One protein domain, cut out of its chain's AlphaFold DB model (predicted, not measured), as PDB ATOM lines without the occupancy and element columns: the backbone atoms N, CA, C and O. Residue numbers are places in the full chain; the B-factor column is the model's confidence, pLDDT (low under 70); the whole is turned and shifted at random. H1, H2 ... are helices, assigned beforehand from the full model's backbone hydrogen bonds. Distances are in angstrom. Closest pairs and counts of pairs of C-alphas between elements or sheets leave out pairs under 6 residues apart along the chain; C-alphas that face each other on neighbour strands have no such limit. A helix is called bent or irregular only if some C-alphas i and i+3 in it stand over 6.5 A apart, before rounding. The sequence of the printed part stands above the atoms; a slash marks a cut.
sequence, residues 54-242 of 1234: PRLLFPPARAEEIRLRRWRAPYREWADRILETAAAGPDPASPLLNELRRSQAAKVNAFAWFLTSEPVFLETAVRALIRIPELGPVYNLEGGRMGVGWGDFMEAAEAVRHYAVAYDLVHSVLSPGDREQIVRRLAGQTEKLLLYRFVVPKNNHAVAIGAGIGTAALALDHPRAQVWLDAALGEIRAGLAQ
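What this domain is: This is residues 54 to 242 of the 1234 residues of an uncharacterized protein of bacterium (UniProt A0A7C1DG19). What is the main picture? H5 is the core helix, with H3, H4, H6 and H7 packed round it; H8 covers H7, and H1 and H2 form a corner beyond H3. H5, H6, H7 and H8 make an up-and-down bundle, each running against the one before it. What is it built of? The printed part has 189 residues with eight named helices, H1 to H8 in chain order, and no named strand: all helix. It is compact, with a radius of gyration of the C-alphas of 16.5 A, and rounded, spanning 46 by 36 by 32 A.

Where its parts are: Where are the first four helices? H1 is residues 60 to 71, from C-alpha 60 at (128.418, 99.284, 129.430); H2 is 75 to 88, H3 99 to 116, 25.4 A long, and H4 119 to 130. H1 is irregular, C-alphas 61 and 64 being 7.5 A apart. And the last four? H5 is residues 153 to 173, 30.1 A long; H6 176 to 196, 30.4 A; H7 204 to 219; H8 225 to 242, 27.0 A, ending at C-alpha 242, (114.823, 125.656, 149.752). H5 is irregular, C-alphas 169 and 172 being 7.8 A apart, with a kink of 35 degrees near residue 167.

How they stand to each other: How do the early helices stand? H1 and H2 touch only at the corner, the closest C-alphas, of Arg 70 and Arg 76, 4.5 A apart. H2 touches H3 at Ala 86 and Asn 109, closest C-alphas 5.3 A apart; H3 and H4 are a hairpin, closest at Ala 106 and Ala 125, 4.3 A. What touches H5? Among others H3, at Lys 107 and Ala 166, and H7, at Ala 157 and Gly 212, the closest C-alphas 4.3 A and 4.4 A apart. H6 touches H5 at Leu 186 and Val 160, closest C-alphas 6.5 A apart; H7 and H8 are a hairpin, closest at Gly 210 and Ala 232, 4.0 A. Are the helix backbones complete? In H2, H3, H4, H6 and H7 every O i to N i+4 pair is within hydrogen-bond range; in H1 4 of 8 are, in H5 15 of 17, in H8 12 of 14.

The domain as a whole: How large is it? The two C-alphas farthest apart, of Arg 72 and Tyr 139, are 47.8 A apart. Is it unbroken and sure? The printed part has no cut, and the link from H4 to H5, residues 131 to 152, is long. Residues 140 to 142 and 198 to 199 have pLDDT under 70; the mean of the printed part is 92.4.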
ATOM      1  N   PRO A  54     129.381 103.997 127.138       94.44
ATOM      2  CA  PRO A  54     128.667 105.029 127.895       94.44
ATOM      3  C   PRO A  54     128.685 104.751 129.403       94.44
ATOM      4  O   PRO A  54     128.788 103.597 129.821       94.44
ATOM      5  N   ARG A  55     128.588 105.805 130.217       93.75
ATOM      6  CA  ARG A  55     128.589 105.707 131.688       93.75
ATOM      7  C   ARG A  55     127.542 106.571 132.392       93.75
ATOM      8  O   ARG A  55     127.288 106.336 133.572       93.75
ATOM      9  N   LEU A  56     126.911 107.533 131.711       96.19
ATOM     10  CA  LEU A  56     125.933 108.438 132.331       96.19
ATOM     11  C   LEU A  56     124.557 107.785 132.497       96.19
ATOM     12  O   LEU A  56     124.027 107.731 133.597       96.19
ATOM     13  N   LEU A  57     123.950 107.285 131.421       97.38
ATOM     14  CA  LEU A  57     122.601 106.702 131.493       97.38
ATOM     15  C   LEU A  57     122.605 105.291 132.093       97.38
ATOM     16  O   LEU A  57     121.665 104.885 132.777       97.38
ATOM     17  N   PHE A  58     123.655 104.536 131.787       95.50
ATOM     18  CA  PHE A  58     123.897 103.171 132.232       95.50
ATOM     19  C   PHE A  58     125.373 102.828 131.989       95.50
ATOM     20  O   PHE A  58     125.968 103.355 131.049       95.50
ATOM     21  N   PRO A  59     125.967 101.918 132.781       92.06
ATOM     22  CA  PRO A  59     127.295 101.391 132.492       92.06
ATOM     23  C   PRO A  59     127.253 100.426 131.290       92.06
ATOM     24  O   PRO A  59     126.201  99.825 131.030       92.06
ATOM     25  N   PRO A  60     128.389 100.153 130.613       91.38
ATOM     26  CA  PRO A  60     128.418  99.284 129.430       91.38
ATOM     27  C   PRO A  60     127.874  97.874 129.691       91.38
ATOM     28  O   PRO A  60     127.235  97.285 128.823       91.38
ATOM     29  N   ALA A  61     128.038  97.362 130.916       91.88
ATOM     30  CA  ALA A  61     127.515  96.063 131.341       91.88
ATOM     31  C   ALA A  61     125.979  95.944 131.270       91.88
ATOM     32  O   ALA A  61     125.456  94.835 131.230       91.88
ATOM     33  N   ARG A  62     125.246  97.066 131.250       93.81
ATOM     34  CA  ARG A  62     123.777  97.093 131.139       93.81
ATOM     35  C   ARG A  62     123.280  97.494 129.749       93.81
ATOM     36  O   ARG A  62     122.074  97.516 129.531       93.81
ATOM     37  N   ALA A  63     124.172  97.794 128.805       94.31
ATOM     38  CA  ALA A  63     123.794  98.293 127.483       94.31
ATOM     39  C   ALA A  63     122.829  97.347 126.746       94.31
ATOM     40  O   ALA A  63     121.824  97.790 126.194       94.31
ATOM     41  N   GLU A  64     123.089  96.040 126.776       94.88
ATOM     42  CA  GLU A  64     122.209  95.056 126.138       94.88
ATOM     43  C   GLU A  64     120.842  94.967 126.835       94.88
ATOM     44  O   GLU A  64     119.812  95.018 126.163       94.88
ATOM     45  N   GLU A  65     120.817  94.939 128.176       94.31
ATOM     46  CA  GLU A  65     119.576  94.970 128.969       94.31
ATOM     47  C   GLU A  65     118.711  96.175 128.581       94.31
ATOM     48  O   GLU A  65     117.519  96.019 128.314       94.31
ATOM     49  N   ILE A  66     119.305  97.374 128.525       95.75
ATOM     50  CA  ILE A  66     118.589  98.604 128.171       95.75
ATOM     51  C   ILE A  66     118.101  98.550 126.722       95.75
ATOM     52  O   ILE A  66     116.936  98.853 126.474       95.75
ATOM     53  N   ARG A  67     118.928  98.110 125.766       95.69
ATOM     54  CA  ARG A  67     118.522  98.002 124.354       95.69
ATOM     55  C   ARG A  67     117.321  97.068 124.176       95.69
ATOM     56  O   ARG A  67     116.385  97.401 123.449       95.69
ATOM     57  N   LEU A  68     117.305  95.935 124.879       95.25
ATOM     58  CA  LEU A  68     116.217  94.956 124.809       95.25
ATOM     59  C   LEU A  68     114.889  95.472 125.387       95.25
ATOM     60  O   LEU A  68     113.831  94.957 125.016       95.25
ATOM     61  N   ARG A  69     114.899  96.526 126.222       95.25
ATOM     62  CA  ARG A  69     113.665  97.138 126.749       95.25
ATOM     63  C   ARG A  69     112.731  97.614 125.642       95.25
ATOM     64  O   ARG A  69     111.522  97.516 125.814       95.25
ATOM     65  N   ARG A  70     113.260  98.038 124.487       95.44
ATOM     66  CA  ARG A  70     112.461  98.502 123.336       95.44
ATOM     67  C   ARG A  70     111.396  97.490 122.897       95.44
ATOM     68  O   ARG A  70     110.378  97.875 122.339       95.44
ATOM     69  N   TRP A  71     111.587  96.203 123.170       93.88
ATOM     70  CA  TRP A  71     110.660  95.159 122.742       93.88
ATOM     71  C   TRP A  71     109.569  94.816 123.765       93.88
ATOM     72  O   TRP A  71     108.720  93.982 123.461       93.88
ATOM     73  N   ARG A  72     109.518  95.458 124.939       93.31
ATOM     74  CA  ARG A  72     108.524  95.168 125.995       93.31
ATOM     75  C   ARG A  72     107.762  96.416 126.446       93.31
ATOM     76  O   ARG A  72     108.311  97.511 126.436       93.31
ATOM     77  N   ALA A  73     106.512  96.262 126.868       87.75
ATOM     78  CA  ALA A  73     105.759  97.352 127.497       87.75
ATOM     79  C   ALA A  73     106.316  97.671 128.907       87.75
ATOM     80  O   ALA A  73     106.897  96.775 129.522       87.75
ATOM     81  N   PRO A  74     106.189  98.916 129.415       90.25
ATOM     82  CA  PRO A  74     105.755 100.129 128.701       90.25
ATOM     83  C   PRO A  74     106.859 100.748 127.815       90.25
ATOM     84  O   PRO A  74     106.600 101.644 127.022       90.25
ATOM     85  N   TYR A  75     108.093 100.254 127.918       94.31
ATOM     86  CA  TYR A  75     109.272 100.806 127.247       94.31
ATOM     87  C   TYR A  75     109.159 100.882 125.717       94.31
ATOM     88  O   TYR A  75     109.715 101.798 125.124       94.31
ATOM     89  N   ARG A  76     108.443  99.953 125.072       95.19
ATOM     90  CA  ARG A  76     108.208  99.954 123.619       95.19
ATOM     91  C   ARG A  76     107.592 101.267 123.143       95.19
ATOM     92  O   ARG A  76     108.148 101.899 122.257       95.19
ATOM     93  N   GLU A  77     106.520 101.717 123.792       92.25
ATOM     94  CA  GLU A  77     105.840 102.970 123.439       92.25
ATOM     95  C   GLU A  77     106.758 104.184 123.620       92.25
ATOM     96  O   GLU A  77     106.725 105.134 122.842       92.25
ATOM     97  N   TRP A  78     107.610 104.155 124.648       93.88
ATOM     98  CA  TRP A  78     108.573 105.226 124.893       93.88
ATOM     99  C   TRP A  78     109.702 105.209 123.865       93.88
ATOM    100  O   TRP A  78     110.143 106.270 123.438       93.88
ATOM    101  N   ALA A  79     110.157 104.027 123.442       95.94
ATOM    102  CA  ALA A  79     111.126 103.902 122.362       95.94
ATOM    103  C   ALA A  79     110.552 104.429 121.045       95.94
ATOM    104  O   ALA A  79     111.232 105.201 120.380       95.94
ATOM    105  N   ASP A  80     109.316 104.067 120.697       94.62
ATOM    106  CA  ASP A  80     108.657 104.550 119.480       94.62
ATOM    107  C   ASP A  80     108.551 106.079 119.493       94.62
ATOM    108  O   ASP A  80     108.986 106.733 118.549       94.62
ATOM    109  N   ARG A  81     108.139 106.661 120.625       92.88
ATOM    110  CA  ARG A  81     108.136 108.115 120.835       92.88
ATOM    111  C   ARG A  81     109.515 108.749 120.654       92.88
ATOM    112  O   ARG A  81     109.644 109.732 119.939       92.88
ATOM    113  N   ILE A  82     110.555 108.189 121.276       95.81
ATOM    114  CA  ILE A  82     111.924 108.711 121.143       95.81
ATOM    115  C   ILE A  82     112.387 108.659 119.677       95.81
ATOM    116  O   ILE A  82     113.043 109.590 119.212       95.81
ATOM    117  N   LEU A  83     112.040 107.598 118.942       96.12
ATOM    118  CA  LEU A  83     112.373 107.447 117.522       96.12
ATOM    119  C   LEU A  83     111.602 108.433 116.637       96.12
ATOM    120  O   LEU A  83     112.192 109.010 115.726       96.12
ATOM    121  N   GLU A  84     110.323 108.668 116.924       94.69
ATOM    122  CA  GLU A  84     109.511 109.689 116.256       94.69
ATOM    123  C   GLU A  84     110.091 111.091 116.483       94.69
ATOM    124  O   GLU A  84     110.311 111.825 115.519       94.69
ATOM    125  N   THR A  85     110.435 111.442 117.728       94.38
ATOM    126  CA  THR A  85     111.091 112.719 118.051       94.38
ATOM    127  C   THR A  85     112.457 112.843 117.364       94.38
ATOM    128  O   THR A  85     112.808 113.926 116.897       94.38
ATOM    129  N   ALA A  86     113.229 111.752 117.259       95.44
ATOM    130  CA  ALA A  86     114.506 111.743 116.539       95.44
ATOM    131  C   ALA A  86     114.317 112.047 115.047       95.44
ATOM    132  O   ALA A  86     115.027 112.887 114.496       95.44
ATOM    133  N   ALA A  87     113.343 111.386 114.415       93.62
ATOM    134  CA  ALA A  87     113.054 111.513 112.990       93.62
ATOM    135  C   ALA A  87     112.427 112.869 112.619       93.62
ATOM    136  O   ALA A  87     112.698 113.386 111.538       93.62
ATOM    137  N   ALA A  88     111.614 113.451 113.507       92.75
ATOM    138  CA  ALA A  88     110.974 114.755 113.311       92.75
ATOM    139  C   ALA A  88     111.850 115.951 113.742       92.75
ATOM    140  O   ALA A  88     111.438 117.104 113.595       92.75
ATOM    141  N   GLY A  89     113.033 115.693 114.309       87.75
ATOM    142  CA  GLY A  89     113.918 116.717 114.854       87.75
ATOM    143  C   GLY A  89     114.415 117.731 113.808       87.75
ATOM    144  O   GLY A  89     114.487 117.430 112.616       87.75
ATOM    145  N   PRO A  90     114.789 118.952 114.236       91.06
ATOM    146  CA  PRO A  90     115.305 119.975 113.331       91.06
ATOM    147  C   PRO A  90     116.672 119.572 112.761       91.06
ATOM    148  O   PRO A  90     117.450 118.908 113.444       91.06
ATOM    149  N   ASP A  91     117.012 120.049 111.557       91.94
ATOM    150  CA  ASP A  91     118.357 119.864 110.997       91.94
ATOM    151  C   ASP A  91     119.410 120.529 111.906       91.94
ATOM    152  O   ASP A  91     119.442 121.767 112.010       91.94
ATOM    153  N   PRO A  92     120.327 119.755 112.524       93.19
ATOM    154  CA  PRO A  92     121.364 120.304 113.386       93.19
ATOM    155  C   PRO A  92     122.389 121.163 112.644       93.19
ATOM    156  O   PRO A  92     123.275 121.723 113.285       93.19
ATOM    157  N   ALA A  93     122.327 121.268 111.314       88.56
ATOM    158  CA  ALA A  93     123.135 122.201 110.539       88.56
ATOM    159  C   ALA A  93     122.527 123.610 110.426       88.56
ATOM    160  O   ALA A  93     123.239 124.526 110.003       88.56
ATOM    161  N   SER A  94     121.264 123.809 110.820       90.38
ATOM    162  CA  SER A  94     120.595 125.105 110.694       90.38
ATOM    163  C   SER A  94     121.294 126.192 111.532       90.38
ATOM    164  O   SER A  94     121.542 125.982 112.728       90.38
ATOM    165  N   PRO A  95     121.605 127.365 110.941       81.00
ATOM    166  CA  PRO A  95     122.192 128.497 111.659       81.00
ATOM    167  C   PRO A  95     121.170 129.259 112.518       81.00
ATOM    168  O   PRO A  95     121.566 130.038 113.376       81.00
ATOM    169  N   LEU A  96     119.869 129.041 112.296       84.19
ATOM    170  CA  LEU A  96     118.779 129.671 113.055       84.19
ATOM    171  C   LEU A  96     118.411 128.890 114.322       84.19
ATOM    172  O   LEU A  96     117.589 129.340 115.117       84.19
ATOM    173  N   LEU A  97     118.985 127.699 114.491       91.38
ATOM    174  CA  LEU A  97     118.703 126.831 115.621       91.38
ATOM    175  C   LEU A  97     119.480 127.307 116.851       91.38
ATOM    176  O   LEU A  97     120.700 127.448 116.786       91.38
ATOM    177  N   ASN A  98     118.785 127.524 117.969       92.94
ATOM    178  CA  ASN A  98     119.450 127.741 119.252       92.94
ATOM    179  C   ASN A  98     120.082 126.442 119.779       92.94
ATOM    180  O   ASN A  98     119.711 125.332 119.382       92.94
ATOM    181  N   GLU A  99     121.046 126.579 120.681       94.19
ATOM    182  CA  GLU A  99     121.859 125.454 121.136       94.19
ATOM    183  C   GLU A  99     121.089 124.498 122.045       94.19
ATOM    184  O   GLU A  99     121.356 123.297 122.016       94.19
ATOM    185  N   LEU A 100     120.066 124.962 122.771       95.38
ATOM    186  CA  LEU A 100     119.183 124.059 123.506       95.38
ATOM    187  C   LEU A 100     118.497 123.073 122.546       95.38
ATOM    188  O   LEU A 100     118.593 121.861 122.741       95.38
ATOM    189  N   ARG A 101     117.896 123.554 121.451       95.50
ATOM    190  CA  ARG A 101     117.269 122.687 120.437       95.50
ATOM    191  C   ARG A 101     118.287 121.814 119.692       95.50
ATOM    192  O   ARG A 101     118.012 120.636 119.456       95.50
ATOM    193  N   ARG A 102     119.471 122.342 119.351       96.62
ATOM    194  CA  ARG A 102     120.541 121.559 118.694       96.62
ATOM    195  C   ARG A 102     121.050 120.430 119.594       96.62
ATOM    196  O   ARG A 102     121.249 119.310 119.127       96.62
ATOM    197  N   SER A 103     121.213 120.702 120.885       97.56
ATOM    198  CA  SER A 103     121.641 119.711 121.876       97.56
ATOM    199  C   SER A 103     120.590 118.619 122.113       97.56
ATOM    200  O   SER A 103     120.946 117.444 122.213       97.56
ATOM    201  N   GLN A 104     119.294 118.971 122.116       96.94
ATOM    202  CA  GLN A 104     118.189 118.007 122.174       96.94
ATOM    203  C   GLN A 104     118.249 117.050 120.979       96.94
ATOM    204  O   GLN A 104     118.217 115.834 121.171       96.94
ATOM    205  N   ALA A 105     118.431 117.585 119.766       96.81
ATOM    206  CA  ALA A 105     118.604 116.769 118.568       96.81
ATOM    207  C   ALA A 105     119.818 115.830 118.690       96.81
ATOM    208  O   ALA A 105     119.695 114.654 118.353       96.81
ATOM    209  N   ALA A 106     120.948 116.302 119.234       98.25
ATOM    210  CA  ALA A 106     122.133 115.472 119.470       98.25
ATOM    211  C   ALA A 106     121.833 114.281 120.395       98.25
ATOM    212  O   ALA A 106     122.130 113.138 120.052       98.25
ATOM    213  N   LYS A 107     121.213 114.543 121.552       98.38
ATOM    214  CA  LYS A 107     120.902 113.532 122.572       98.38
ATOM    215  C   LYS A 107     119.907 112.491 122.067       98.38
ATOM    216  O   LYS A 107     120.150 111.292 122.199       98.38
ATOM    217  N   VAL A 108     118.801 112.950 121.484       98.12
ATOM    218  CA  VAL A 108     117.720 112.080 121.007       98.12
ATOM    219  C   VAL A 108     118.210 111.183 119.872       98.12
ATOM    220  O   VAL A 108     117.990 109.974 119.917       98.12
ATOM    221  N   ASN A 109     118.967 111.730 118.917       98.50
ATOM    222  CA  ASN A 109     119.538 110.941 117.824       98.50
ATOM    223  C   ASN A 109     120.642 109.979 118.297       98.50
ATOM    224  O   ASN A 109     120.704 108.844 117.829       98.50
ATOM    225  N   ALA A 110     121.474 110.369 119.270       98.56
ATOM    226  CA  ALA A 110     122.477 109.470 119.843       98.56
ATOM    227  C   ALA A 110     121.827 108.245 120.511       98.56
ATOM    228  O   ALA A 110     122.284 107.114 120.330       98.56
ATOM    229  N   PHE A 111     120.732 108.452 121.249       98.56
ATOM    230  CA  PHE A 111     120.006 107.355 121.885       98.56
ATOM    231  C   PHE A 111     119.192 106.523 120.885       98.56
ATOM    232  O   PHE A 111     119.169 105.296 120.986       98.56
ATOM    233  N   ALA A 112     118.583 107.156 119.877       98.19
ATOM    234  CA  ALA A 112     117.918 106.460 118.776       98.19
ATOM    235  C   ALA A 112     118.889 105.516 118.049       98.19
ATOM    236  O   ALA A 112     118.579 104.339 117.872       98.19
ATOM    237  N   TRP A 113     120.101 105.985 117.731       98.38
ATOM    238  CA  TRP A 113     121.158 105.134 117.187       98.38
ATOM    239  C   TRP A 113     121.524 103.984 118.133       98.38
ATOM    240  O   TRP A 113     121.624 102.842 117.694       98.38
ATOM    241  N   PHE A 114     121.661 104.237 119.437       97.94
ATOM    242  CA  PHE A 114     121.926 103.173 120.409       97.94
ATOM    243  C   PHE A 114     120.838 102.073 120.409       97.94
ATOM    244  O   PHE A 114     121.160 100.888 120.578       97.94
ATOM    245  N   LEU A 115     119.569 102.448 120.204       97.50
ATOM    246  CA  LEU A 115     118.428 101.529 120.156       97.50
ATOM    247  C   LEU A 115     118.313 100.749 118.838       97.50
ATOM    248  O   LEU A 115     117.865  99.600 118.862       97.50
ATOM    249  N   THR A 116     118.653 101.359 117.699       96.50
ATOM    250  CA  THR A 116     118.351 100.803 116.364       96.50
ATOM    251  C   THR A 116     119.577 100.408 115.553       96.50
ATOM    252  O   THR A 116     119.471  99.562 114.675       96.50
ATOM    253  N   SER A 117     120.740 100.985 115.856       95.56
ATOM    254  CA  SER A 117     121.955 100.944 115.029       95.56
ATOM    255  C   SER A 117     121.798 101.558 113.627       95.56
ATOM    256  O   SER A 117     122.647 101.332 112.769       95.56
ATOM    257  N   GLU A 118     120.755 102.364 113.390       97.25
ATOM    258  CA  GLU A 118     120.511 103.016 112.095       97.25
ATOM    259  C   GLU A 118     121.507 104.168 111.843       97.25
ATOM    260  O   GLU A 118     121.605 105.080 112.678       97.25
ATOM    261  N   PRO A 119     122.223 104.193 110.698       96.94
ATOM    262  CA  PRO A 119     123.261 105.193 110.423       96.94
ATOM    263  C   PRO A 119     122.767 106.645 110.434       96.94
ATOM    264  O   PRO A 119     123.478 107.529 110.906       96.94
ATOM    265  N   VAL A 120     121.532 106.896 109.982       96.94
ATOM    266  CA  VAL A 120     120.962 108.253 109.882       96.94
ATOM    267  C   VAL A 120     120.917 108.980 111.231       96.94
ATOM    268  O   VAL A 120     121.197 110.180 111.314       96.94
ATOM    269  N   PHE A 121     120.626 108.252 112.312       98.31
ATOM    270  CA  PHE A 121     120.602 108.815 113.657       98.31
ATOM    271  C   PHE A 121     122.021 109.109 114.155       98.31
ATOM    272  O   PHE A 121     122.265 110.171 114.727       98.31
ATOM    273  N   LEU A 122     122.986 108.227 113.872       98.12
ATOM    274  CA  LEU A 122     124.387 108.475 114.219       98.12
ATOM    275  C   LEU A 122     124.925 109.717 113.506       98.12
ATOM    276  O   LEU A 122     125.510 110.590 114.145       98.12
ATOM    277  N   GLU A 123     124.698 109.822 112.197       97.25
ATOM    278  CA  GLU A 123     125.136 110.964 111.394       97.25
ATOM    279  C   GLU A 123     124.556 112.282 111.914       97.25
ATOM    280  O   GLU A 123     125.271 113.280 112.013       97.25
ATOM    281  N   THR A 124     123.277 112.284 112.296       97.94
ATOM    282  CA  THR A 124     122.596 113.463 112.846       97.94
ATOM    283  C   THR A 124     123.163 113.852 114.214       97.94
ATOM    284  O   THR A 124     123.461 115.028 114.445       97.94
ATOM    285  N   ALA A 125     123.394 112.877 115.100       98.19
ATOM    286  CA  ALA A 125     123.988 113.108 116.416       98.19
ATOM    287  C   ALA A 125     125.422 113.655 116.321       98.19
ATOM    288  O   ALA A 125     125.749 114.666 116.949       98.19
ATOM    289  N   VAL A 126     126.264 113.036 115.487       97.81
ATOM    290  CA  VAL A 126     127.648 113.476 115.255       97.81
ATOM    291  C   VAL A 126     127.667 114.867 114.629       97.81
ATOM    292  O   VAL A 126     128.403 115.731 115.103       97.81
ATOM    293  N   ARG A 127     126.806 115.137 113.635       96.62
ATOM    294  CA  ARG A 127     126.680 116.461 113.004       96.62
ATOM    295  C   ARG A 127     126.324 117.552 114.013       96.62
ATOM    296  O   ARG A 127     126.858 118.655 113.917       96.62
ATOM    297  N   ALA A 128     125.444 117.258 114.969       97.38
ATOM    298  CA  ALA A 128     125.087 118.193 116.030       97.38
ATOM    299  C   ALA A 128     126.265 118.467 116.985       97.38
ATOM    300  O   ALA A 128     126.489 119.617 117.358       97.38
ATOM    301  N   LEU A 129     127.034 117.431 117.344       97.94
ATOM    302  CA  LEU A 129     128.181 117.519 118.257       97.94
ATOM    303  C   LEU A 129     129.378 118.277 117.656       97.94
ATOM    304  O   LEU A 129     129.950 119.146 118.309       97.94
ATOM    305  N   ILE A 130     129.746 118.011 116.401       95.75
ATOM    306  CA  ILE A 130     130.876 118.709 115.752       95.75
ATOM    307  C   ILE A 130     130.577 120.192 115.469       95.75
ATOM    308  O   ILE A 130     131.495 120.984 115.250       95.75
ATOM    309  N   ARG A 131     129.292 120.577 115.482       93.50
ATOM    310  CA  ARG A 131     128.811 121.947 115.250       93.50
ATOM    311  C   ARG A 131     128.570 122.755 116.522       93.50
ATOM    312  O   ARG A 131     128.073 123.873 116.404       93.50
ATOM    313  N   ILE A 132     128.937 122.246 117.701       95.00
ATOM    314  CA  ILE A 132     128.885 123.044 118.933       95.00
ATOM    315  C   ILE A 132     129.686 124.345 118.704       95.00
ATOM    316  O   ILE A 132     130.878 124.276 118.373       95.00
ATOM    317  N   PRO A 133     129.059 125.530 118.832       90.69
ATOM    318  CA  PRO A 133     129.676 126.794 118.456       90.69
ATOM    319  C   PRO A 133     130.752 127.232 119.458       90.69
ATOM    320  O   PRO A 133     130.988 126.604 120.489       90.69
ATOM    321  N   GLU A 134     131.466 128.315 119.137       85.62
ATOM    322  CA  GLU A 134     132.320 128.993 120.126       85.62
ATOM    323  C   GLU A 134     131.459 129.588 121.251       85.62
ATOM    324  O   GLU A 134     130.229 129.673 121.161       85.62
ATOM    325  N   LEU A 135     132.121 130.032 122.317       86.56
ATOM    326  CA  LEU A 135     131.472 130.750 123.407       86.56
ATOM    327  C   LEU A 135     130.757 132.004 122.893       86.56
ATOM    328  O   LEU A 135     131.361 132.874 122.268       86.56
ATOM    329  N   GLY A 136     129.467 132.116 123.211       75.62
ATOM    330  CA  GLY A 136     128.701 133.341 122.974       75.62
ATOM    331  C   GLY A 136     129.039 134.441 123.992       75.62
ATOM    332  O   GLY A 136     129.560 134.137 125.072       75.62
ATOM    333  N   PRO A 137     128.718 135.714 123.712       75.69
ATOM    334  CA  PRO A 137     128.826 136.800 124.690       75.69
ATOM    335  C   PRO A 137     127.851 136.625 125.873       75.69
ATOM    336  O   PRO A 137     126.936 135.803 125.831       75.69
ATOM    337  N   VAL A 138     128.079 137.370 126.958       79.00
ATOM    338  CA  VAL A 138     127.150 137.524 128.096       79.00
ATOM    339  C   VAL A 138     126.527 138.912 127.983       79.00
ATOM    340  O   VAL A 138     127.263 139.889 127.849       79.00
ATOM    341  N   TYR A 139     125.198 138.994 127.990       71.38
ATOM    342  CA  TYR A 139     124.451 140.242 127.805       71.38
ATOM    343  C   TYR A 139     123.901 140.806 129.120       71.38
ATOM    344  O   TYR A 139     123.802 142.025 129.249       71.38
ATOM    345  N   ASN A 140     123.549 139.950 130.083       64.81
ATOM    346  CA  ASN A 140     122.992 140.333 131.384       64.81
ATOM    347  C   ASN A 140     123.450 139.358 132.495       64.81
ATOM    348  O   ASN A 140     124.283 138.482 132.256       64.81
ATOM    349  N   LEU A 141     122.929 139.529 133.716       64.19
ATOM    350  CA  LEU A 141     123.254 138.679 134.873       64.19
ATOM    351  C   LEU A 141     122.750 137.232 134.733       64.19
ATOM    352  O   LEU A 141     123.278 136.340 135.388       64.19
ATOM    353  N   GLU A 142     121.796 136.993 133.835       66.50
ATOM    354  CA  GLU A 142     121.259 135.666 133.526       66.50
ATOM    355  C   GLU A 142     121.971 134.994 132.346       66.50
ATOM    356  O   GLU A 142     121.717 133.829 132.061       66.50
ATOM    357  N   GLY A 143     122.909 135.676 131.681       81.25
ATOM    358  CA  GLY A 143     123.704 135.114 130.596       81.25
ATOM    359  C   GLY A 143     123.379 135.715 129.232       81.25
ATOM    360  O   GLY A 143     123.609 136.906 128.991       81.25
ATOM    361  N   GLY A 144     122.996 134.857 128.285       81.56
ATOM    362  CA  GLY A 144     122.570 135.253 126.946       81.56
ATOM    363  C   GLY A 144     121.099 135.685 126.895       81.56
ATOM    364  O   GLY A 144     120.469 135.905 127.920       81.56
ATOM    365  N   ARG A 145     120.539 135.824 125.687       83.25
ATOM    366  CA  ARG A 145     119.088 136.008 125.507       83.25
ATOM    367  C   ARG A 145     118.441 134.640 125.321       83.25
ATOM    368  O   ARG A 145     118.947 133.877 124.496       83.25
ATOM    369  N   MET A 146     117.337 134.374 126.021       84.75
ATOM    370  CA  MET A 146     116.589 133.127 125.847       84.75
ATOM    371  C   MET A 146     116.252 132.875 124.373       84.75
ATOM    372  O   MET A 146     115.947 133.801 123.615       84.75
ATOM    373  N   GLY A 147     116.364 131.617 123.951       86.56
ATOM    374  CA  GLY A 147     116.088 131.183 122.586       86.56
ATOM    375  C   GLY A 147     117.106 131.630 121.529       86.56
ATOM    376  O   GLY A 147     116.898 131.333 120.352       86.56
ATOM    377  N   VAL A 148     118.209 132.301 121.900       87.81
ATOM    378  CA  VAL A 148     119.240 132.797 120.968       87.81
ATOM    379  C   VAL A 148     120.620 132.229 121.305       87.81
ATOM    380  O   VAL A 148     121.160 132.453 122.387       87.81
ATOM    381  N   GLY A 149     121.257 131.562 120.336       89.94
ATOM    382  CA  GLY A 149     122.586 130.972 120.528       89.94
ATOM    383  C   GLY A 149     122.586 129.995 121.705       89.94
ATOM    384  O   GLY A 149     121.760 129.089 121.740       89.94
ATOM    385  N   TRP A 150     123.485 130.198 122.672       91.38
ATOM    386  CA  TRP A 150     123.539 129.398 123.903       91.38
ATOM    387  C   TRP A 150     122.375 129.635 124.873       91.38
ATOM    388  O   TRP A 150     122.231 128.840 125.795       91.38
ATOM    389  N   GLY A 151     121.566 130.677 124.675       90.56
ATOM    390  CA  GLY A 151     120.495 131.023 125.599       90.56
ATOM    391  C   GLY A 151     120.978 131.747 126.853       90.56
ATOM    392  O   GLY A 151     122.131 132.194 126.938       90.56
ATOM    393  N   ASP A 152     120.088 131.865 127.833       90.25
ATOM    394  CA  ASP A 152     120.461 132.214 129.205       90.25
ATOM    395  C   ASP A 152     121.322 131.090 129.839       90.25
ATOM    396  O   ASP A 152     121.631 130.067 129.218       90.25
ATOM    397  N   PHE A 153     121.789 131.269 131.074       91.50
ATOM    398  CA  PHE A 153     122.636 130.268 131.726       91.50
ATOM    399  C   PHE A 153     121.901 128.953 132.016       91.50
ATOM    400  O   PHE A 153     122.563 127.913 132.068       91.50
ATOM    401  N   MET A 154     120.574 128.962 132.161       91.94
ATOM    402  CA  MET A 154     119.787 127.743 132.360       91.94
ATOM    403  C   MET A 154     119.657 126.935 131.066       91.94
ATOM    404  O   MET A 154     119.975 125.743 131.068       91.94
ATOM    405  N   GLU A 155     119.279 127.571 129.953       93.81
ATOM    406  CA  GLU A 155     119.239 126.960 128.619       93.81
ATOM    407  C   GLU A 155     120.622 126.431 128.228       93.81
ATOM    408  O   GLU A 155     120.748 125.310 127.730       93.81
ATOM    409  N   ALA A 156     121.679 127.192 128.524       95.00
ATOM    410  CA  ALA A 156     123.045 126.768 128.268       95.00
ATOM    411  C   ALA A 156     123.459 125.555 129.116       95.00
ATOM    412  O   ALA A 156     124.115 124.645 128.603       95.00
ATOM    413  N   ALA A 157     123.100 125.525 130.403       96.00
ATOM    414  CA  ALA A 157     123.380 124.392 131.282       96.00
ATOM    415  C   ALA A 157     122.633 123.130 130.837       96.00
ATOM    416  O   ALA A 157     123.203 122.034 130.823       96.00
ATOM    417  N   GLU A 158     121.382 123.283 130.410       96.50
ATOM    418  CA  GLU A 158     120.606 122.192 129.843       96.50
ATOM    419  C   GLU A 158     121.185 121.710 128.504       96.50
ATOM    420  O   GLU A 158     121.286 120.501 128.278       96.50
ATOM    421  N   ALA A 159     121.655 122.625 127.653       97.38
ATOM    422  CA  ALA A 159     122.313 122.269 126.402       97.38
ATOM    423  C   ALA A 159     123.605 121.472 126.635       97.38
ATOM    424  O   ALA A 159     123.822 120.425 126.018       97.38
ATOM    425  N   VAL A 160     124.438 121.917 127.583       97.81
ATOM    426  CA  VAL A 160     125.647 121.196 128.011       97.81
ATOM    427  C   VAL A 160     125.301 119.786 128.491       97.81
ATOM    428  O   VAL A 160     125.957 118.826 128.081       97.81
ATOM    429  N   ARG A 161     124.241 119.635 129.294       97.75
ATOM    430  CA  ARG A 161     123.757 118.330 129.771       97.75
ATOM    431  C   ARG A 161     123.394 117.401 128.610       97.75
ATOM    432  O   ARG A 161     123.829 116.252 128.592       97.75
ATOM    433  N   HIS A 162     122.626 117.879 127.632       98.44
ATOM    434  CA  HIS A 162     122.226 117.066 126.481       98.44
ATOM    435  C   HIS A 162     123.415 116.658 125.608       98.44
ATOM    436  O   HIS A 162     123.524 115.490 125.231       98.44
ATOM    437  N   TYR A 163     124.335 117.585 125.329       98.62
ATOM    438  CA  TYR A 163     125.540 117.269 124.567       98.62
ATOM    439  C   TYR A 163     126.456 116.283 125.285       98.62
ATOM    440  O   TYR A 163     127.004 115.399 124.635       98.62
ATOM    441  N   ALA A 164     126.603 116.403 126.604       98.25
ATOM    442  CA  ALA A 164     127.390 115.471 127.402       98.25
ATOM    443  C   ALA A 164     126.833 114.039 127.315       98.25
ATOM    444  O   ALA A 164     127.599 113.100 127.106       98.25
ATOM    445  N   VAL A 165     125.506 113.872 127.378       98.50
ATOM    446  CA  VAL A 165     124.846 112.566 127.180       98.50
ATOM    447  C   VAL A 165     125.014 112.050 125.752       98.50
ATOM    448  O   VAL A 165     125.328 110.877 125.558       98.50
ATOM    449  N   ALA A 166     124.851 112.911 124.744       98.69
ATOM    450  CA  ALA A 166     125.058 112.527 123.349       98.69
ATOM    451  C   ALA A 166     126.499 112.053 123.104       98.69
ATOM    452  O   ALA A 166     126.705 110.985 122.532       98.69
ATOM    453  N   TYR A 167     127.482 112.822 123.585       98.44
ATOM    454  CA  TYR A 167     128.905 112.494 123.521       98.44
ATOM    455  C   TYR A 167     129.207 111.160 124.205       98.44
ATOM    456  O   TYR A 167     129.877 110.327 123.605       98.44
ATOM    457  N   ASP A 168     128.676 110.930 125.410       97.81
ATOM    458  CA  ASP A 168     128.861 109.680 126.156       97.81
ATOM    459  C   ASP A 168     128.356 108.455 125.375       97.81
ATOM    460  O   ASP A 168     129.036 107.432 125.315       97.81
ATOM    461  N   LEU A 169     127.200 108.569 124.713       98.12
ATOM    462  CA  LEU A 169     126.606 107.484 123.923       98.12
ATOM    463  C   LEU A 169     127.387 107.164 122.642       98.12
ATOM    464  O   LEU A 169     127.552 105.990 122.315       98.12
ATOM    465  N   VAL A 170     127.867 108.180 121.915       97.62
ATOM    466  CA  VAL A 170     128.574 107.985 120.629       97.62
ATOM    467  C   VAL A 170     130.097 107.998 120.764       97.62
ATOM    468  O   VAL A 170     130.803 107.877 119.764       97.62
ATOM    469  N   HIS A 171     130.625 108.117 121.984       96.19
ATOM    470  CA  HIS A 171     132.053 108.289 122.243       96.19
ATOM    471  C   HIS A 171     132.910 107.280 121.473       96.19
ATOM    472  O   HIS A 171     133.860 107.671 120.799       96.19
ATOM    473  N   SER A 172     132.549 105.993 121.510       93.25
ATOM    474  CA  SER A 172     133.333 104.907 120.910       93.25
ATOM    475  C   SER A 172     133.488 105.000 119.391       93.25
ATOM    476  O   SER A 172     134.457 104.456 118.868       93.25
ATOM    477  N   VAL A 173     132.578 105.685 118.692       95.25
ATOM    478  CA  VAL A 173     132.572 105.797 117.222       95.25
ATOM    479  C   VAL A 173     133.094 107.145 116.709       95.25
ATOM    480  O   VAL A 173     133.295 107.300 115.509       95.25
ATOM    481  N   LEU A 174     133.364 108.107 117.599       96.75
ATOM    482  CA  LEU A 174     133.986 109.385 117.242       96.75
ATOM    483  C   LEU A 174     135.485 109.226 116.962       96.75
ATOM    484  O   LEU A 174     136.188 108.530 117.710       96.75
ATOM    485  N   SER A 175     135.986 109.951 115.956       95.88
ATOM    486  CA  SER A 175     137.422 110.060 115.696       95.88
ATOM    487  C   SER A 175     138.137 110.798 116.843       95.88
ATOM    488  O   SER A 175     137.516 111.617 117.526       95.88
ATOM    489  N   PRO A 176     139.445 110.568 117.072       94.62
ATOM    490  CA  PRO A 176     140.192 111.298 118.099       94.62
ATOM    491  C   PRO A 176     140.112 112.826 117.945       94.62
ATOM    492  O   PRO A 176     139.968 113.528 118.944       94.62
ATOM    493  N   GLY A 177     140.138 113.331 116.704       95.94
ATOM    494  CA  GLY A 177     140.023 114.763 116.415       95.94
ATOM    495  C   GLY A 177     138.643 115.335 116.749       95.94
ATOM    496  O   GLY A 177     138.555 116.394 117.372       95.94
ATOM    497  N   ASP A 178     137.568 114.609 116.421       96.12
ATOM    498  CA  ASP A 178     136.206 115.026 116.785       96.12
ATOM    499  C   ASP A 178     136.028 115.040 118.305       96.12
ATOM    500  O   ASP A 178     135.467 115.990 118.856       96.12
ATOM    501  N   ARG A 179     136.552 114.024 119.011       95.94
ATOM    502  CA  ARG A 179     136.509 113.975 120.481       95.94
ATOM    503  C   ARG A 179     137.208 115.179 121.095       95.94
ATOM    504  O   ARG A 179     136.627 115.827 121.960       95.94
ATOM    505  N   GLU A 180     138.417 115.501 120.640       95.19
ATOM    506  CA  GLU A 180     139.166 116.659 121.134       95.19
ATOM    507  C   GLU A 180     138.401 117.969 120.890       95.19
ATOM    508  O   GLU A 180     138.278 118.803 121.793       95.19
ATOM    509  N   GLN A 181     137.821 118.136 119.696       95.31
ATOM    510  CA  GLN A 181     137.015 119.309 119.372       95.31
ATOM    511  C   GLN A 181     135.791 119.427 120.287       95.31
ATOM    512  O   GLN A 181     135.579 120.499 120.857       95.31
ATOM    513  N   ILE A 182     135.006 118.360 120.434       97.06
ATOM    514  CA  ILE A 182     133.782 118.345 121.249       97.06
ATOM    515  C   ILE A 182     134.116 118.627 122.716       97.06
ATOM    516  O   ILE A 182     133.513 119.519 123.319       97.06
ATOM    517  N   VAL A 183     135.124 117.940 123.270       96.56
ATOM    518  CA  VAL A 183     135.580 118.139 124.655       96.56
ATOM    519  C   VAL A 183     135.998 119.587 124.874       96.56
ATOM    520  O   VAL A 183     135.550 120.200 125.837       96.56
ATOM    521  N   ARG A 184     136.785 120.177 123.967       95.62
ATOM    522  CA  ARG A 184     137.214 121.580 124.080       95.62
ATOM    523  C   ARG A 184     136.028 122.548 124.122       95.62
ATOM    524  O   ARG A 184     136.034 123.479 124.925       95.62
ATOM    525  N   ARG A 185     135.017 122.344 123.271       96.00
ATOM    526  CA  ARG A 185     133.830 123.215 123.182       96.00
ATOM    527  C   ARG A 185     132.967 123.120 124.437       96.00
ATOM    528  O   ARG A 185     132.638 124.143 125.038       96.00
ATOM    529  N   LEU A 186     132.659 121.896 124.867       96.94
ATOM    530  CA  LEU A 186     131.857 121.650 126.065       96.94
ATOM    531  C   LEU A 186     132.582 122.079 127.340       96.94
ATOM    532  O   LEU A 186     131.964 122.693 128.209       96.94
ATOM    533  N   ALA A 187     133.892 121.837 127.434       96.69
ATOM    534  CA  ALA A 187     134.721 122.326 128.532       96.69
ATOM    535  C   ALA A 187     134.692 123.857 128.605       96.69
ATOM    536  O   ALA A 187     134.472 124.407 129.678       96.69
ATOM    537  N   GLY A 188     134.840 124.550 127.470       95.12
ATOM    538  CA  GLY A 188     134.754 126.009 127.419       95.12
ATOM    539  C   GLY A 188     133.433 126.535 127.979       95.12
ATOM    540  O   GLY A 188     133.431 127.437 128.819       95.12
ATOM    541  N   GLN A 189     132.302 125.964 127.551       95.19
ATOM    542  CA  GLN A 189     130.991 126.404 128.036       95.19
ATOM    543  C   GLN A 189     130.771 126.036 129.510       95.19
ATOM    544  O   GLN A 189     130.205 126.827 130.263       95.19
ATOM    545  N   THR A 190     131.276 124.882 129.950       97.00
ATOM    546  CA  THR A 190     131.250 124.460 131.359       97.00
ATOM    547  C   THR A 190     132.040 125.428 132.244       97.00
ATOM    548  O   THR A 190     131.552 125.842 133.292       97.00
ATOM    549  N   GLU A 191     133.225 125.866 131.805       95.19
ATOM    550  CA  GLU A 191     134.022 126.889 132.496       95.19
ATOM    551  C   GLU A 191     133.312 128.242 132.542       95.19
ATOM    552  O   GLU A 191     133.388 128.943 133.551       95.19
ATOM    553  N   LYS A 192     132.592 128.610 131.477       91.44
ATOM    554  CA  LYS A 192     131.787 129.833 131.459       91.44
ATOM    555  C   LYS A 192     130.661 129.763 132.494       91.44
ATOM    556  O   LYS A 192     130.532 130.681 133.299       91.44
ATOM    557  N   LEU A 193     129.888 128.678 132.520       91.94
ATOM    558  CA  LEU A 193     128.839 128.471 133.527       91.94
ATOM    559  C   LEU A 193     129.421 128.481 134.945       91.94
ATOM    560  O   LEU A 193     128.892 129.148 135.832       91.94
ATOM    561  N   LEU A 194     130.565 127.818 135.140       91.31
ATOM    562  CA  LEU A 194     131.290 127.834 136.402       91.31
ATOM    563  C   LEU A 194     131.673 129.267 136.800       91.31
ATOM    564  O   LEU A 194     131.439 129.654 137.938       91.31
ATOM    565  N   LEU A 195     132.236 130.073 135.900       86.56
ATOM    566  CA  LEU A 195     132.661 131.444 136.200       86.56
ATOM    567  C   LEU A 195     131.495 132.335 136.657       86.56
ATOM    568  O   LEU A 195     131.651 133.095 137.611       86.56
ATOM    569  N   TYR A 196     130.340 132.227 136.001       79.50
ATOM    570  CA  TYR A 196     129.190 133.104 136.240       79.50
ATOM    571  C   TYR A 196     128.195 132.581 137.287       79.50
ATOM    572  O   TYR A 196     127.270 133.295 137.662       79.50
ATOM    573  N   ARG A 197     128.406 131.391 137.859       79.94
ATOM    574  CA  ARG A 197     127.522 130.828 138.899       79.94
ATOM    575  C   ARG A 197     127.335 131.711 140.144       79.94
ATOM    576  O   ARG A 197     126.395 131.516 140.903       79.94
ATOM    577  N   PHE A 198     128.240 132.652 140.410       67.31
ATOM    578  CA  PHE A 198     128.158 133.529 141.584       67.31
ATOM    579  C   PHE A 198     127.161 134.679 141.429       67.31
ATOM    580  O   PHE A 198     126.834 135.310 142.426       67.31
ATOM    581  N   VAL A 199     126.716 134.971 140.203       65.38
ATOM    582  CA  VAL A 199     125.766 136.061 139.933       65.38
ATOM    583  C   VAL A 199     124.338 135.571 139.696       65.38
ATOM    584  O   VAL A 199     123.449 136.398 139.528       65.38
ATOM    585  N   VAL A 200     124.119 134.251 139.678       70.75
ATOM    586  CA  VAL A 200     122.783 133.657 139.537       70.75
ATOM    587  C   VAL A 200     122.152 133.394 140.908       70.75
ATOM    588  O   VAL A 200     122.885 133.050 141.844       70.75
ATOM    589  N   PRO A 201     120.817 133.502 141.026       74.56
ATOM    590  CA  PRO A 201     120.102 133.167 142.251       74.56
ATOM    591  C   PRO A 201     120.357 131.724 142.716       74.56
ATOM    592  O   PRO A 201     120.467 130.787 141.918       74.56
ATOM    593  N   LYS A 202     120.440 131.526 144.033       82.75
ATOM    594  CA  LYS A 202     120.641 130.239 144.715       82.75
ATOM    595  C   LYS A 202     119.318 129.520 144.976       82.75
ATOM    596  O   LYS A 202     119.055 129.054 146.079       82.75
ATOM    597  N   ASN A 203     118.506 129.432 143.934       84.75
ATOM    598  CA  ASN A 203     117.204 128.773 143.902       84.75
ATOM    599  C   ASN A 203     117.218 127.675 142.816       84.75
ATOM    600  O   ASN A 203     118.266 127.054 142.574       84.75
ATOM    601  N   ASN A 204     116.098 127.446 142.124       88.94
ATOM    602  CA  ASN A 204     116.019 126.557 140.964       88.94
ATOM    603  C   ASN A 204     117.151 126.758 139.916       88.94
ATOM    604  O   ASN A 204     117.638 125.769 139.350       88.94
ATOM    605  N   HIS A 205     117.652 127.990 139.723       89.69
ATOM    606  CA  HIS A 205     118.743 128.302 138.788       89.69
ATOM    607  C   HIS A 205     120.044 127.579 139.159       89.69
ATOM    608  O   HIS A 205     120.682 126.954 138.304       89.69
ATOM    609  N   ALA A 206     120.438 127.621 140.436       90.62
ATOM    610  CA  ALA A 206     121.656 126.972 140.919       90.62
ATOM    611  C   ALA A 206     121.587 125.445 140.772       90.62
ATOM    612  O   ALA A 206     122.578 124.814 140.392       90.62
ATOM    613  N   VAL A 207     120.406 124.848 140.986       94.38
ATOM    614  CA  VAL A 207     120.186 123.410 140.760       94.38
ATOM    615  C   VAL A 207     120.345 123.063 139.279       94.38
ATOM    616  O   VAL A 207     121.063 122.117 138.949       94.38
ATOM    617  N   ALA A 208     119.725 123.833 138.378       94.56
ATOM    618  CA  ALA A 208     119.796 123.597 136.935       94.56
ATOM    619  C   ALA A 208     121.227 123.757 136.388       94.56
ATOM    620  O   ALA A 208     121.731 122.880 135.679       94.56
ATOM    621  N   ILE A 209     121.912 124.840 136.767       95.19
ATOM    622  CA  ILE A 209     123.291 125.126 136.347       95.19
ATOM    623  C   ILE A 209     124.259 124.093 136.925       95.19
ATOM    624  O   ILE A 209     125.088 123.544 136.192       95.19
ATOM    625  N   GLY A 210     124.121 123.770 138.213       96.19
ATOM    626  CA  GLY A 210     124.898 122.725 138.868       96.19
ATOM    627  C   GLY A 210     124.716 121.365 138.191       96.19
ATOM    628  O   GLY A 210     125.706 120.708 137.876       96.19
ATOM    629  N   ALA A 211     123.482 120.968 137.866       97.31
ATOM    630  CA  ALA A 211     123.205 119.724 137.145       97.31
ATOM    631  C   ALA A 211     123.877 119.685 135.757       97.31
ATOM    632  O   ALA A 211     124.425 118.648 135.367       97.31
ATOM    633  N   GLY A 212     123.893 120.804 135.024       97.31
ATOM    634  CA  GLY A 212     124.591 120.921 133.738       97.31
ATOM    635  C   GLY A 212     126.109 120.755 133.863       97.31
ATOM    636  O   GLY A 212     126.695 119.888 133.208       97.31
ATOM    637  N   ILE A 213     126.739 121.526 134.759       98.06
ATOM    638  CA  ILE A 213     128.189 121.462 135.031       98.06
ATOM    639  C   ILE A 213     128.588 120.063 135.521       98.06
ATOM    640  O   ILE A 213     129.564 119.486 135.041       98.06
ATOM    641  N   GLY A 214     127.816 119.498 136.451       97.25
ATOM    642  CA  GLY A 214     128.054 118.170 137.008       97.25
ATOM    643  C   GLY A 214     127.938 117.072 135.952       97.25
ATOM    644  O   GLY A 214     128.752 116.155 135.935       97.25
ATOM    645  N   THR A 215     126.986 117.180 135.022       97.94
ATOM    646  CA  THR A 215     126.864 116.211 133.919       97.94
ATOM    647  C   THR A 215     128.089 116.256 133.004       97.94
ATOM    648  O   THR A 215     128.641 115.208 132.677       97.94
ATOM    649  N   ALA A 216     128.567 117.451 132.639       97.38
ATOM    650  CA  ALA A 216     129.796 117.591 131.853       97.38
ATOM    651  C   ALA A 216     131.019 117.032 132.594       97.38
ATOM    652  O   ALA A 216     131.849 116.358 131.989       97.38
ATOM    653  N   ALA A 217     131.106 117.251 133.907       96.75
ATOM    654  CA  ALA A 217     132.161 116.688 134.741       96.75
ATOM    655  C   ALA A 217     132.193 115.154 134.706       96.75
ATOM    656  O   ALA A 217     133.263 114.565 134.613       96.75
ATOM    657  N   LEU A 218     131.029 114.504 134.753       95.75
ATOM    658  CA  LEU A 218     130.932 113.042 134.703       95.75
ATOM    659  C   LEU A 218     131.219 112.471 133.305       95.75
ATOM    660  O   LEU A 218     131.643 111.320 133.193       95.75
ATOM    661  N   ALA A 219     130.971 113.253 132.251       95.38
ATOM    662  CA  ALA A 219     131.065 112.811 130.862       95.38
ATOM    663  C   ALA A 219     132.446 113.026 130.232       95.38
ATOM    664  O   ALA A 219     132.863 112.241 129.387       95.38
ATOM    665  N   LEU A 220     133.133 114.118 130.571       93.81
ATOM    666  CA  LEU A 220     134.355 114.530 129.884       93.81
ATOM    667  C   LEU A 220     135.584 114.033 130.648       93.81
ATOM    668  O   LEU A 220     135.807 114.430 131.792       93.81
ATOM    669  N   ASP A 221     136.439 113.243 129.991       88.88
ATOM    670  CA  ASP A 221     137.760 112.872 130.514       88.88
ATOM    671  C   ASP A 221     138.712 114.090 130.463       88.88
ATOM    672  O   ASP A 221     139.633 114.180 129.651       88.88
ATOM    673  N   HIS A 222     138.453 115.083 131.320       92.25
ATOM    674  CA  HIS A 222     139.158 116.360 131.377       92.25
ATOM    675  C   HIS A 222     139.849 116.551 132.740       92.25
ATOM    676  O   HIS A 222     139.233 116.284 133.772       92.25
ATOM    677  N   PRO A 223     141.076 117.109 132.809       91.56
ATOM    678  CA  PRO A 223     141.804 117.273 134.077       91.56
ATOM    679  C   PRO A 223     141.063 118.087 135.150       91.56
ATOM    680  O   PRO A 223     141.323 117.932 136.340       91.56
ATOM    681  N   ARG A 224     140.136 118.964 134.741       94.06
ATOM    682  CA  ARG A 224     139.320 119.788 135.650       94.06
ATOM    683  C   ARG A 224     137.965 119.178 136.019       94.06
ATOM    684  O   ARG A 224     137.235 119.810 136.775       94.06
ATOM    685  N   ALA A 225     137.638 117.973 135.551       93.69
ATOM    686  CA  ALA A 225     136.339 117.343 135.790       93.69
ATOM    687  C   ALA A 225     135.972 117.285 137.283       93.69
ATOM    688  O   ALA A 225     134.879 117.691 137.664       93.69
ATOM    689  N   GLN A 226     136.902 116.893 138.159       94.81
ATOM    690  CA  GLN A 226     136.625 116.852 139.600       94.81
ATOM    691  C   GLN A 226     136.318 118.246 140.178       94.81
ATOM    692  O   GLN A 226     135.408 118.380 140.987       94.81
ATOM    693  N   VAL A 227     137.019 119.292 139.722       94.50
ATOM    694  CA  VAL A 227     136.760 120.683 140.144       94.50
ATOM    695  C   VAL A 227     135.361 121.127 139.719       94.50
ATOM    696  O   VAL A 227     134.669 121.805 140.477       94.50
ATOM    697  N   TRP A 228     134.937 120.742 138.515       96.56
ATOM    698  CA  TRP A 228     133.590 121.021 138.023       96.56
ATOM    699  C   TRP A 228     132.527 120.295 138.842       96.56
ATOM    700  O   TRP A 228     131.551 120.929 139.228       96.56
ATOM    701  N   LEU A 229     132.725 119.010 139.157       96.06
ATOM    702  CA  LEU A 229     131.774 118.248 139.967       96.06
ATOM    703  C   LEU A 229     131.667 118.796 141.395       96.06
ATOM    704  O   LEU A 229     130.559 118.971 141.893       96.06
ATOM    705  N   ASP A 230     132.794 119.115 142.035       94.25
ATOM    706  CA  ASP A 230     132.803 119.664 143.394       94.25
ATOM    707  C   ASP A 230     132.047 121.005 143.448       94.25
ATOM    708  O   ASP A 230     131.239 121.239 144.354       94.25
ATOM    709  N   ALA A 231     132.253 121.863 142.440       91.94
ATOM    710  CA  ALA A 231     131.536 123.127 142.309       91.94
ATOM    711  C   ALA A 231     130.045 122.931 141.991       91.94
ATOM    712  O   ALA A 231     129.209 123.575 142.617       91.94
ATOM    713  N   ALA A 232     129.709 122.021 141.075       95.25
ATOM    714  CA  ALA A 232     128.333 121.671 140.733       95.25
ATOM    715  C   ALA A 232     127.547 121.188 141.955       95.25
ATOM    716  O   ALA A 232     126.444 121.665 142.210       95.25
ATOM    717  N   LEU A 233     128.132 120.288 142.750       94.12
ATOM    718  CA  LEU A 233     127.521 119.831 143.994       94.12
ATOM    719  C   LEU A 233     127.386 120.979 145.001       94.12
ATOM    720  O   LEU A 233     126.396 121.021 145.715       94.12
ATOM    721  N   GLY A 234     128.328 121.929 145.046       90.31
ATOM    722  CA  GLY A 234     128.191 123.163 145.831       90.31
ATOM    723  C   GLY A 234     126.958 123.989 145.450       90.31
ATOM    724  O   GLY A 234     126.173 124.348 146.321       90.31
ATOM    725  N   GLU A 235     126.741 124.219 144.156       88.75
ATOM    726  CA  GLU A 235     125.564 124.948 143.662       88.75
ATOM    727  C   GLU A 235     124.255 124.203 143.954       88.75
ATOM    728  O   GLU A 235     123.292 124.801 144.429       88.75
ATOM    729  N   ILE A 236     124.232 122.880 143.761       93.62
ATOM    730  CA  ILE A 236     123.058 122.054 144.076       93.62
ATOM    731  C   ILE A 236     122.776 122.070 145.589       93.62
ATOM    732  O   ILE A 236     121.617 122.164 145.983       93.62
ATOM    733  N   ARG A 237     123.801 122.030 146.455       90.12
ATOM    734  CA  ARG A 237     123.631 122.151 147.920       90.12
ATOM    735  C   ARG A 237     122.957 123.467 148.312       90.12
ATOM    736  O   ARG A 237     122.102 123.454 149.198       90.12
ATOM    737  N   ALA A 238     123.342 124.567 147.666       84.12
ATOM    738  CA  ALA A 238     122.761 125.884 147.899       84.12
ATOM    739  C   ALA A 238     121.312 125.957 147.388       84.12
ATOM    740  O   ALA A 238     120.421 126.290 148.159       84.12
ATOM    741  N   GLY A 239     121.055 125.555 146.139       88.56
ATOM    742  CA  GLY A 239     119.706 125.594 145.562       88.56
ATOM    743  C   GLY A 239     118.704 124.682 146.281       88.56
ATOM    744  O   GLY A 239     117.577 125.080 146.558       88.56
ATOM    745  N   LEU A 240     119.121 123.476 146.686       91.06
ATOM    746  CA  LEU A 240     118.255 122.547 147.426       91.06
ATOM    747  C   LEU A 240     118.030 122.938 148.897       91.06
ATOM    748  O   LEU A 240     117.274 122.257 149.595       91.06
ATOM    749  N   ALA A 241     118.646 124.017 149.390       84.62
ATOM    750  CA  ALA A 241     118.374 124.534 150.732       84.62
ATOM    751  C   ALA A 241     116.920 125.010 150.903       84.62
ATOM    752  O   ALA A 241     116.429 125.071 152.030       84.62
ATOM    753  N   GLN A 242     116.234 125.288 149.793       84.31
ATOM    754  CA  GLN A 242     114.823 125.656 149.752       84.31
ATOM    755  C   GLN A 242     113.850 124.490 149.985       84.31
ATOM    756  O   GLN A 242     112.655 124.709 150.144       84.31
TER     757      GLN A 242